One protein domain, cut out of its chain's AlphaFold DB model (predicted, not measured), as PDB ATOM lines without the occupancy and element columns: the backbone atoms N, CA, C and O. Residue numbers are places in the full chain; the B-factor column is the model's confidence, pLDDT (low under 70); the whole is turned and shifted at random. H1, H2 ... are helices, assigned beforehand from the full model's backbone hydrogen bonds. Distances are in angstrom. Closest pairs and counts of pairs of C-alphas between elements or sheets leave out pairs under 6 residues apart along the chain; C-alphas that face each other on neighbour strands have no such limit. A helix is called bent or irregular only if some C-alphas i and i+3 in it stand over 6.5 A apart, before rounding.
ATOM      1  N   ILE A   2     -51.404 -22.406 -52.792       91.50
ATOM      2  CA  ILE A   2     -52.112 -21.137 -53.082       91.50
ATOM      3  C   ILE A   2     -51.373 -19.869 -52.595       91.50
ATOM      4  O   ILE A   2     -51.536 -18.805 -53.176       91.50
ATOM      5  N   LEU A   3     -50.537 -19.967 -51.554       93.31
ATOM      6  CA  LEU A   3     -49.914 -18.810 -50.880       93.31
ATOM      7  C   LEU A   3     -49.221 -17.780 -51.798       93.31
ATOM      8  O   LEU A   3     -49.437 -16.593 -51.566       93.31
ATOM      9  N   PRO A   4     -48.469 -18.156 -52.858       93.50
ATOM     10  CA  PRO A   4     -47.900 -17.184 -53.794       93.50
ATOM     11  C   PRO A   4     -48.961 -16.291 -54.452       93.50
ATOM     12  O   PRO A   4     -48.712 -15.107 -54.646       93.50
ATOM     13  N   ALA A   5     -50.158 -16.825 -54.726       95.62
ATOM     14  CA  ALA A   5     -51.295 -16.070 -55.249       95.62
ATOM     15  C   ALA A   5     -51.786 -15.018 -54.251       95.62
ATOM     16  O   ALA A   5     -52.009 -13.870 -54.622       95.62
ATOM     17  N   LEU A   6     -51.924 -15.407 -52.979       95.75
ATOM     18  CA  LEU A   6     -52.391 -14.522 -51.910       95.75
ATOM     19  C   LEU A   6     -51.367 -13.420 -51.624       95.75
ATOM     20  O   LEU A   6     -51.742 -12.261 -51.464       95.75
ATOM     21  N   TYR A   7     -50.075 -13.760 -51.613       96.44
ATOM     22  CA  TYR A   7     -48.993 -12.799 -51.392       96.44
ATOM     23  C   TYR A   7     -48.872 -11.827 -52.570       96.44
ATOM     24  O   TYR A   7     -48.788 -10.619 -52.351       96.44
ATOM     25  N   LEU A   8     -48.940 -12.328 -53.811       95.69
ATOM     26  CA  LEU A   8     -48.972 -11.499 -55.015       95.69
ATOM     27  C   LEU A   8     -50.197 -10.579 -55.020       95.69
ATOM     28  O   LEU A   8     -50.053  -9.373 -55.211       95.69
ATOM     29  N   TYR A   9     -51.392 -11.116 -54.773       96.31
ATOM     30  CA  TYR A   9     -52.613 -10.319 -54.751       96.31
ATOM     31  C   TYR A   9     -52.563  -9.254 -53.657       96.31
ATOM     32  O   TYR A   9     -52.806  -8.090 -53.954       96.31
ATOM     33  N   TYR A  10     -52.146  -9.590 -52.433       96.88
ATOM     34  CA  TYR A  10     -51.966  -8.600 -51.367       96.88
ATOM     35  C   TYR A  10     -50.960  -7.505 -51.759       96.88
ATOM     36  O   TYR A  10     -51.205  -6.314 -51.551       96.88
ATOM     37  N   TRP A  11     -49.849  -7.896 -52.392       96.19
ATOM     38  CA  TRP A  11     -48.826  -6.971 -52.870       96.19
ATOM     39  C   TRP A  11     -49.344  -6.004 -53.944       96.19
ATOM     40  O   TRP A  11     -48.995  -4.821 -53.917       96.19
ATOM     41  N   LEU A  12     -50.196  -6.473 -54.858       94.31
ATOM     42  CA  LEU A  12     -50.776  -5.669 -55.939       94.31
ATOM     43  C   LEU A  12     -52.014  -4.868 -55.502       94.31
ATOM     44  O   LEU A  12     -52.226  -3.757 -55.987       94.31
ATOM     45  N   ALA A  13     -52.839  -5.422 -54.614       94.62
ATOM     46  CA  ALA A  13     -54.142  -4.879 -54.255       94.62
ATOM     47  C   ALA A  13     -54.071  -3.819 -53.156       94.62
ATOM     48  O   ALA A  13     -54.671  -2.760 -53.333       94.62
ATOM     49  N   ALA A  14     -53.326  -4.069 -52.072       95.06
ATOM     50  CA  ALA A  14     -53.324  -3.190 -50.906       95.06
ATOM     51  C   ALA A  14     -52.696  -1.818 -51.213       95.06
ATOM     52  O   ALA A  14     -51.569  -1.725 -51.708       95.06
ATOM     53  N   GLU A  15     -53.389  -0.737 -50.861       93.94
ATOM     54  CA  GLU A  15     -52.986   0.646 -51.170       93.94
ATOM     55  C   GLU A  15     -52.169   1.261 -50.023       93.94
ATOM     56  O   GLU A  15     -52.446   2.337 -49.508       93.94
ATOM     57  N   ILE A  16     -51.138   0.523 -49.594       96.44
ATOM     58  CA  ILE A  16     -50.232   0.894 -48.499       96.44
ATOM     59  C   ILE A  16     -48.763   0.841 -48.944       96.44
ATOM     60  O   ILE A  16     -48.409   0.170 -49.916       96.44
ATOM     61  N   ASN A  17     -47.887   1.523 -48.200       96.94
ATOM     62  CA  ASN A  17     -46.438   1.516 -48.429       96.94
ATOM     63  C   ASN A  17     -45.872   0.076 -48.407       96.94
ATOM     64  O   ASN A  17     -46.224  -0.721 -47.536       96.94
ATOM     65  N   TRP A  18     -44.956  -0.239 -49.331       96.88
ATOM     66  CA  TRP A  18     -44.300  -1.547 -49.451       96.88
ATOM     67  C   TRP A  18     -43.659  -2.040 -48.144       96.88
ATOM     68  O   TRP A  18     -43.733  -3.231 -47.853       96.88
ATOM     69  N   LYS A  19     -43.121  -1.141 -47.304       97.88
ATOM     70  CA  LYS A  19     -42.596  -1.504 -45.975       97.88
ATOM     71  C   LYS A  19     -43.689  -2.090 -45.072       97.88
ATOM     72  O   LYS A  19     -43.473  -3.123 -44.447       97.88
ATOM     73  N   LYS A  20     -44.889  -1.489 -45.059       97.94
ATOM     74  CA  LYS A  20     -46.050  -2.023 -44.321       97.94
ATOM     75  C   LYS A  20     -46.532  -3.348 -44.922       97.94
ATOM     76  O   LYS A  20     -46.861  -4.258 -44.171       97.94
ATOM     77  N   LYS A  21     -46.498  -3.498 -46.257       98.12
ATOM     78  CA  LYS A  21     -46.817  -4.779 -46.922       98.12
ATOM     79  C   LYS A  21     -45.899  -5.905 -46.460       98.12
ATOM     80  O   LYS A  21     -46.401  -6.976 -46.142       98.12
ATOM     81  N   LEU A  22     -44.588  -5.658 -46.389       97.88
ATOM     82  CA  LEU A  22     -43.632  -6.636 -45.870       97.88
ATOM     83  C   LEU A  22     -43.942  -7.002 -44.417       97.88
ATOM     84  O   LEU A  22     -44.075  -8.184 -44.133       97.88
ATOM     85  N   VAL A  23     -44.157  -6.023 -43.530       98.19
ATOM     86  CA  VAL A  23     -44.531  -6.291 -42.126       98.19
ATOM     87  C   VAL A  23     -45.790  -7.161 -42.038       98.19
ATOM     88  O   VAL A  23     -45.783  -8.176 -41.346       98.19
ATOM     89  N   HIS A  24     -46.851  -6.825 -42.778       97.94
ATOM     90  CA  HIS A  24     -48.098  -7.597 -42.764       97.94
ATOM     91  C   HIS A  24     -47.911  -9.022 -43.313       97.94
ATOM     92  O   HIS A  24     -48.408  -9.974 -42.715       97.94
ATOM     93  N   LEU A  25     -47.171  -9.190 -44.416       97.69
ATOM     94  CA  LEU A  25     -46.880 -10.503 -45.001       97.69
ATOM     95  C   LEU A  25     -45.966 -11.348 -44.101       97.69
ATOM     96  O   LEU A  25     -46.178 -12.554 -43.992       97.69
ATOM     97  N   SER A  26     -44.995 -10.739 -43.416       97.75
ATOM     98  CA  SER A  26     -44.152 -11.412 -42.422       97.75
ATOM     99  C   SER A  26     -44.974 -11.889 -41.226       97.75
ATOM    100  O   SER A  26     -44.890 -13.066 -40.883       97.75
ATOM    101  N   ILE A  27     -45.819 -11.029 -40.644       98.12
ATOM    102  CA  ILE A  27     -46.719 -11.406 -39.541       98.12
ATOM    103  C   ILE A  27     -47.656 -12.537 -39.990       98.12
ATOM    104  O   ILE A  27     -47.711 -13.575 -39.336       98.12
ATOM    105  N   ALA A  28     -48.321 -12.395 -41.141       97.25
ATOM    106  CA  ALA A  28     -49.200 -13.432 -41.681       97.25
ATOM    107  C   ALA A  28     -48.464 -14.764 -41.930       97.25
ATOM    108  O   ALA A  28     -49.018 -15.824 -41.648       97.25
ATOM    109  N   THR A  29     -47.210 -14.723 -42.396       97.50
ATOM    110  CA  THR A  29     -46.376 -15.924 -42.580       97.50
ATOM    111  C   THR A  29     -46.050 -16.594 -41.245       97.50
ATOM    112  O   THR A  29     -46.142 -17.816 -41.155       97.50
ATOM    113  N   VAL A  30     -45.706 -15.824 -40.205       97.81
ATOM    114  CA  VAL A  30     -45.430 -16.359 -38.858       97.81
ATOM    115  C   VAL A  30     -46.680 -17.009 -38.267       97.81
ATOM    116  O   VAL A  30     -46.616 -18.161 -37.846       97.81
ATOM    117  N   PHE A  31     -47.827 -16.322 -38.304       97.38
ATOM    118  CA  PHE A  31     -49.101 -16.883 -37.843       97.38
ATOM    119  C   PHE A  31     -49.453 -18.168 -38.600       97.38
ATOM    120  O   PHE A  31     -49.750 -19.188 -37.980       97.38
ATOM    121  N   LEU A  32     -49.356 -18.155 -39.933       96.69
ATOM    122  CA  LEU A  32     -49.629 -19.333 -40.750       96.69
ATOM    123  C   LEU A  32     -48.688 -20.498 -40.415       96.69
ATOM    124  O   LEU A  32     -49.155 -21.630 -40.309       96.69
ATOM    125  N   ALA A  33     -47.391 -20.242 -40.224       95.69
ATOM    126  CA  ALA A  33     -46.422 -21.269 -39.849       95.69
ATOM    127  C   ALA A  33     -46.748 -21.884 -38.479       95.69
ATOM    128  O   ALA A  33     -46.784 -23.107 -38.368       95.69
ATOM    129  N   VAL A  34     -47.064 -21.059 -37.472       96.56
ATOM    130  CA  VAL A  34     -47.473 -21.526 -36.136       96.56
ATOM    131  C   VAL A  34     -48.718 -22.412 -36.233       96.56
ATOM    132  O   VAL A  34     -48.669 -23.570 -35.827       96.56
ATOM    133  N   PHE A  35     -49.807 -21.926 -36.835       96.00
ATOM    134  CA  PHE A  35     -51.061 -22.690 -36.911       96.00
ATOM    135  C   PHE A  35     -50.995 -23.917 -37.837       96.00
ATOM    136  O   PHE A  35     -51.730 -24.874 -37.616       96.00
ATOM    137  N   THR A  36     -50.107 -23.933 -38.836       94.81
ATOM    138  CA  THR A  36     -49.896 -25.115 -39.698       94.81
ATOM    139  C   THR A  36     -49.063 -26.190 -38.998       94.81
ATOM    140  O   THR A  36     -49.311 -27.380 -39.187       94.81
ATOM    141  N   LEU A  37     -48.064 -25.794 -38.203       96.00
ATOM    142  CA  LEU A  37     -47.088 -26.720 -37.616       96.00
ATOM    143  C   LEU A  37     -47.411 -27.142 -36.178       96.00
ATOM    144  O   LEU A  37     -46.829 -28.118 -35.712       96.00
ATOM    145  N   ILE A  38     -48.355 -26.483 -35.497       96.50
ATOM    146  CA  ILE A  38     -48.712 -26.797 -34.104       96.50
ATOM    147  C   ILE A  38     -49.117 -28.264 -33.900       96.50
ATOM    148  O   ILE A  38     -48.660 -28.882 -32.942       96.50
ATOM    149  N   TRP A  39     -49.907 -28.855 -34.809       95.81
ATOM    150  CA  TRP A  39     -50.312 -30.262 -34.692       95.81
ATOM    151  C   TRP A  39     -49.153 -31.238 -34.976       95.81
ATOM    152  O   TRP A  39     -48.848 -32.022 -34.076       95.81
ATOM    153  N   PRO A  40     -48.428 -31.168 -36.119       95.88
ATOM    154  CA  PRO A  40     -47.267 -32.035 -36.350       95.88
ATOM    155  C   PRO A  40     -46.188 -31.920 -35.263       95.88
ATOM    156  O   PRO A  40     -45.622 -32.927 -34.848       95.88
ATOM    157  N   MET A  41     -45.925 -30.709 -34.755       96.38
ATOM    158  CA  MET A  41     -44.986 -30.503 -33.648       96.38
ATOM    159  C   MET A  41     -45.500 -31.114 -32.342       96.38
ATOM    160  O   MET A  41     -44.732 -31.775 -31.651       96.38
ATOM    161  N   SER A  42     -46.785 -30.955 -32.006       96.06
ATOM    162  CA  SER A  42     -47.370 -31.564 -30.803       96.06
ATOM    163  C   SER A  42     -47.312 -33.094 -30.838       96.06
ATOM    164  O   SER A  42     -47.088 -33.717 -29.799       96.06
ATOM    165  N   VAL A  43     -47.499 -33.702 -32.013       96.00
ATOM    166  CA  VAL A  43     -47.337 -35.149 -32.220       96.00
ATOM    167  C   VAL A  43     -45.879 -35.553 -32.002       96.00
ATOM    168  O   VAL A  43     -45.595 -36.401 -31.156       96.00
ATOM    169  N   ASP A  44     -44.940 -34.903 -32.686       95.88
ATOM    170  CA  ASP A  44     -43.526 -35.294 -32.658       95.88
ATOM    171  C   ASP A  44     -42.847 -35.011 -31.305       95.88
ATOM    172  O   ASP A  44     -41.937 -35.739 -30.909       95.88
ATOM    173  N   MET A  45     -43.326 -34.012 -30.556       96.31
ATOM    174  CA  MET A  45     -42.910 -33.735 -29.174       96.31
ATOM    175  C   MET A  45     -43.537 -34.689 -28.146       96.31
ATOM    176  O   MET A  45     -43.024 -34.808 -27.030       96.31
ATOM    177  N   THR A  46     -44.626 -35.383 -28.488       96.75
ATOM    178  CA  THR A  46     -45.232 -36.392 -27.612       96.75
ATOM    179  C   THR A  46     -44.412 -37.680 -27.665       96.75
ATOM    180  O   THR A  46     -44.134 -38.211 -28.742       96.75
ATOM    181  N   ASN A  47     -44.039 -38.204 -26.492       95.00
ATOM    182  CA  ASN A  47     -43.251 -39.431 -26.365       95.00
ATOM    183  C   ASN A  47     -43.914 -40.587 -27.137       95.00
ATOM    184  O   ASN A  47     -45.086 -40.889 -26.918       95.00
ATOM    185  N   SER A  48     -43.149 -41.258 -28.000       90.75
ATOM    186  CA  SER A  48     -43.622 -42.331 -28.884       90.75
ATOM    187  C   SER A  48     -44.165 -43.570 -28.163       90.75
ATOM    188  O   SER A  48     -44.853 -44.368 -28.788       90.75
ATOM    189  N   SER A  49     -43.904 -43.736 -26.862       89.19
ATOM    190  CA  SER A  49     -44.558 -44.762 -26.029       89.19
ATOM    191  C   SER A  49     -46.000 -44.417 -25.630       89.19
ATOM    192  O   SER A  49     -46.764 -45.316 -25.287       89.19
ATOM    193  N   GLY A  56     -47.015 -44.454 -42.483       80.25
ATOM    194  CA  GLY A  56     -46.359 -43.940 -43.687       80.25
ATOM    195  C   GLY A  56     -45.090 -43.104 -43.455       80.25
ATOM    196  O   GLY A  56     -44.462 -42.728 -44.443       80.25
ATOM    197  N   SER A  57     -44.693 -42.834 -42.203       85.88
ATOM    198  CA  SER A  57     -43.362 -42.298 -41.861       85.88
ATOM    199  C   SER A  57     -42.360 -43.424 -41.567       85.88
ATOM    200  O   SER A  57     -42.748 -44.521 -41.148       85.88
ATOM    201  N   GLU A  58     -41.063 -43.170 -41.742       81.88
ATOM    202  CA  GLU A  58     -39.994 -44.112 -41.387       81.88
ATOM    203  C   GLU A  58     -39.477 -43.954 -39.954       81.88
ATOM    204  O   GLU A  58     -38.931 -44.913 -39.395       81.88
ATOM    205  N   THR A  59     -39.613 -42.760 -39.369       87.94
ATOM    206  CA  THR A  59     -39.062 -42.400 -38.051       87.94
ATOM    207  C   THR A  59     -40.130 -42.105 -36.995       87.94
ATOM    208  O   THR A  59     -39.798 -41.641 -35.905       87.94
ATOM    209  N   ASN A  60     -41.396 -42.445 -37.274       91.50
ATOM    210  CA  ASN A  60     -42.547 -42.168 -36.410       91.50
ATOM    211  C   ASN A  60     -42.773 -40.653 -36.198       91.50
ATOM    212  O   ASN A  60     -42.928 -40.193 -35.061       91.50
ATOM    213  N   SER A  61     -42.751 -39.883 -37.292       93.25
ATOM    214  CA  SER A  61     -42.811 -38.414 -37.290       93.25
ATOM    215  C   SER A  61     -43.833 -37.864 -38.292       93.25
ATOM    216  O   SER A  61     -43.795 -38.160 -39.491       93.25
ATOM    217  N   ALA A  62     -44.713 -36.992 -37.804       94.69
ATOM    218  CA  ALA A  62     -45.665 -36.239 -38.611       94.69
ATOM    219  C   ALA A  62     -44.976 -35.128 -39.425       94.69
ATOM    220  O   ALA A  62     -45.398 -34.839 -40.549       94.69
ATOM    221  N   LEU A  63     -43.895 -34.522 -38.910       94.94
ATOM    222  CA  LEU A  63     -43.093 -33.549 -39.664       94.94
ATOM    223  C   LEU A  63     -42.347 -34.213 -40.832       94.94
ATOM    224  O   LEU A  63     -42.341 -33.664 -41.936       94.94
ATOM    225  N   GLU A  64     -41.773 -35.402 -40.626       91.81
ATOM    226  CA  GLU A  64     -41.179 -36.219 -41.694       91.81
ATOM    227  C   GLU A  64     -42.219 -36.523 -42.782       91.81
ATOM    228  O   GLU A  64     -41.977 -36.262 -43.962       91.81
ATOM    229  N   LEU A  65     -43.411 -36.986 -42.393       90.19
ATOM    230  CA  LEU A  65     -44.495 -37.300 -43.326       90.19
ATOM    231  C   LEU A  65     -44.973 -36.064 -44.117       90.19
ATOM    232  O   LEU A  65     -45.311 -36.173 -45.303       90.19
ATOM    233  N   ALA A  66     -45.001 -34.890 -43.479       91.56
ATOM    234  CA  ALA A  66     -45.422 -33.630 -44.090       91.56
ATOM    235  C   ALA A  66     -44.382 -33.060 -45.074       91.56
ATOM    236  O   ALA A  66     -44.746 -32.657 -46.181       91.56
ATOM    237  N   PHE A  67     -43.098 -33.030 -44.700       91.75
ATOM    238  CA  PHE A  67     -42.029 -32.419 -45.508       91.75
ATOM    239  C   PHE A  67     -41.326 -33.396 -46.469       91.75
ATOM    240  O   PHE A  67     -40.833 -32.971 -47.520       91.75
ATOM    241  N   GLY A  68     -41.297 -34.688 -46.141       89.00
ATOM    242  CA  GLY A  68     -40.787 -35.777 -46.976       89.00
ATOM    243  C   GLY A  68     -41.840 -36.241 -47.979       89.00
ATOM    244  O   GLY A  68     -42.052 -35.581 -49.001       89.00
ATOM    245  N   TYR A  69     -42.522 -37.350 -47.677       84.69
ATOM    246  CA  TYR A  69     -43.472 -38.025 -48.572       84.69
ATOM    247  C   TYR A  69     -44.561 -37.102 -49.166       84.69
ATOM    248  O   TYR A  69     -44.868 -37.175 -50.361       84.69
ATOM    249  N   ASN A  70     -45.150 -36.201 -48.371       87.19
ATOM    250  CA  ASN A  70     -46.153 -35.246 -48.870       87.19
ATOM    251  C   ASN A  70     -45.572 -33.918 -49.378       87.19
ATOM    252  O   ASN A  70     -46.292 -33.153 -50.021       87.19
ATOM    253  N   GLY A  71     -44.285 -33.670 -49.139       89.75
ATOM    254  CA  GLY A  71     -43.584 -32.450 -49.517       89.75
ATOM    255  C   GLY A  71     -42.610 -32.683 -50.666       89.75
ATOM    256  O   GLY A  71     -42.996 -32.728 -51.835       89.75
ATOM    257  N   THR A  72     -41.324 -32.780 -50.338       88.88
ATOM    258  CA  THR A  72     -40.227 -32.786 -51.318       88.88
ATOM    259  C   THR A  72     -40.218 -34.025 -52.215       88.88
ATOM    260  O   THR A  72     -39.925 -33.903 -53.406       88.88
ATOM    261  N   GLU A  73     -40.622 -35.196 -51.717       87.31
ATOM    262  CA  GLU A  73     -40.636 -36.434 -52.514       87.31
ATOM    263  C   GLU A  73     -41.633 -36.380 -53.675       87.31
ATOM    264  O   GLU A  73     -41.380 -36.946 -54.740       87.31
ATOM    265  N   ARG A  74     -42.724 -35.609 -53.537       86.69
ATOM    266  CA  ARG A  74     -43.677 -35.354 -54.633       86.69
ATOM    267  C   ARG A  74     -43.007 -34.752 -55.869       86.69
ATOM    268  O   ARG A  74     -43.558 -34.876 -56.958       86.69
ATOM    269  N   LEU A  75     -41.853 -34.098 -55.714       85.81
ATOM    270  CA  LEU A  75     -41.073 -33.476 -56.790       85.81
ATOM    271  C   LEU A  75     -39.767 -34.220 -57.105       85.81
ATOM    272  O   LEU A  75     -39.328 -34.206 -58.252       85.81
ATOM    273  N   LEU A  76     -39.132 -34.828 -56.098       83.81
ATOM    274  CA  LEU A  76     -37.805 -35.449 -56.213       83.81
ATOM    275  C   LEU A  76     -37.846 -36.971 -56.459       83.81
ATOM    276  O   LEU A  76     -36.812 -37.563 -56.779       83.81
ATOM    277  N   GLY A  77     -39.025 -37.589 -56.348       77.81
ATOM    278  CA  GLY A  77     -39.222 -39.038 -56.358       77.81
ATOM    279  C   GLY A  77     -39.347 -39.613 -54.945       77.81
ATOM    280  O   GLY A  77     -38.936 -38.984 -53.972       77.81
ATOM    281  N   GLN A  78     -39.929 -40.812 -54.840       71.31
ATOM    282  CA  GLN A  78     -40.132 -41.481 -53.552       71.31
ATOM    283  C   GLN A  78     -38.817 -42.026 -52.989       71.31
ATOM    284  O   GLN A  78     -38.090 -42.753 -53.673       71.31
ATOM    285  N   THR A  79     -38.562 -41.707 -51.725       66.25
ATOM    286  CA  THR A  79     -37.513 -42.306 -50.889       66.25
ATOM    287  C   THR A  79     -38.071 -42.930 -49.616       66.25
ATOM    288  O   THR A  79     -37.443 -43.858 -49.115       66.25
ATOM    289  N   THR A  80     -39.244 -42.491 -49.151       63.94
ATOM    290  CA  THR A  80     -39.936 -42.989 -47.953       63.94
ATOM    291  C   THR A  80     -41.372 -43.434 -48.281       63.94
ATOM    292  O   THR A  80     -41.840 -43.351 -49.425       63.94
TER     293      THR A  80
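What this domain is: This is residues 2 to 49 and 56 to 80 of the 597 residues of the protein "4-amino-4-deoxy-L-arabinose transferase" of Companilactobacillus formosensis (UniProt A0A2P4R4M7). One long helix, H2, makes the length of an open, flat frame, with a shorter helix at each end of it: H1 folds back beside the first part of H2 as a helical hairpin, and H3 meets H2 near its last part at a corner. H1 and H3 lie towards the same side of H2 with an open gap between them, and residues 30 to 36 of H2 stand free along that gap. The printed part has 73 residues, with three named helices in the order H1, H2, H3 and no named strand; the class is all helix. The whole is only just loose, close to extended, with a radius of gyration of the C-alphas of 16.8 A, and it spans 51 by 29 by 14 A.

How they stand to each other: The longest helix is H2, residues 18 to 45, which has a kink of 47 degrees near residue 39 and is irregular, with C-alphas 36 and 39 standing 7.2 A apart. With residues 18 to 25 alone it touches H1, residues 3 to 13; the closest C-alphas, those of Trp 11 and Lys 21, are 6.6 A apart. H1 and H2 form a helical hairpin, running opposite ways at a shallow tilt of 21 degrees. With residues 40 to 44 alone, past the kink, H2 touches H3, residues 62 to 76, which takes part with residues 62 to 63 alone. The closest C-alphas there, those of Pro 40 and Ala 62, are 5.0 A apart. H2 and H3 run opposite ways at a steep tilt of 64 degrees. H3 is irregular too, but only just: C-alphas 69 and 72 are 6.7 A apart. H1 and H3 are apart. In H1 every O i to N i+4 pair is within hydrogen-bond range, against 22 of 24 in H2 and 5 of 11 in H3, where 7 of 12 O i to N i+3 pairs are within range.

Where its parts are: H2 has 28 residues and measures 38.1 A from C-alpha 18 at (-44.300, -1.547, -49.451) to C-alpha 45 at (-42.910, -33.735, -29.174). H1, 11 residues, begins with C-alpha 3 at (-49.914, -18.810, -50.880) and measures 14.9 A. H3, 15 residues and 19.3 A, ends with C-alpha 76 at (-37.805, -35.449, -56.213).

The domain as a whole: The two C-alphas farthest apart are those of Glu 15 and Ser 49, at 52.6 A. Residues 13 to 20, of which 18 to 20 belong to H2, stand free. The link from H1 to H2 is tight, with 4 residues. The link from H2 to H3 runs across the cut: residues 50 to 55 are not printed, and C-alphas 49 and 56 are 17.8 A apart. The mean pLDDT of the printed part is 92.4, and residues 79 to 80 are under 70.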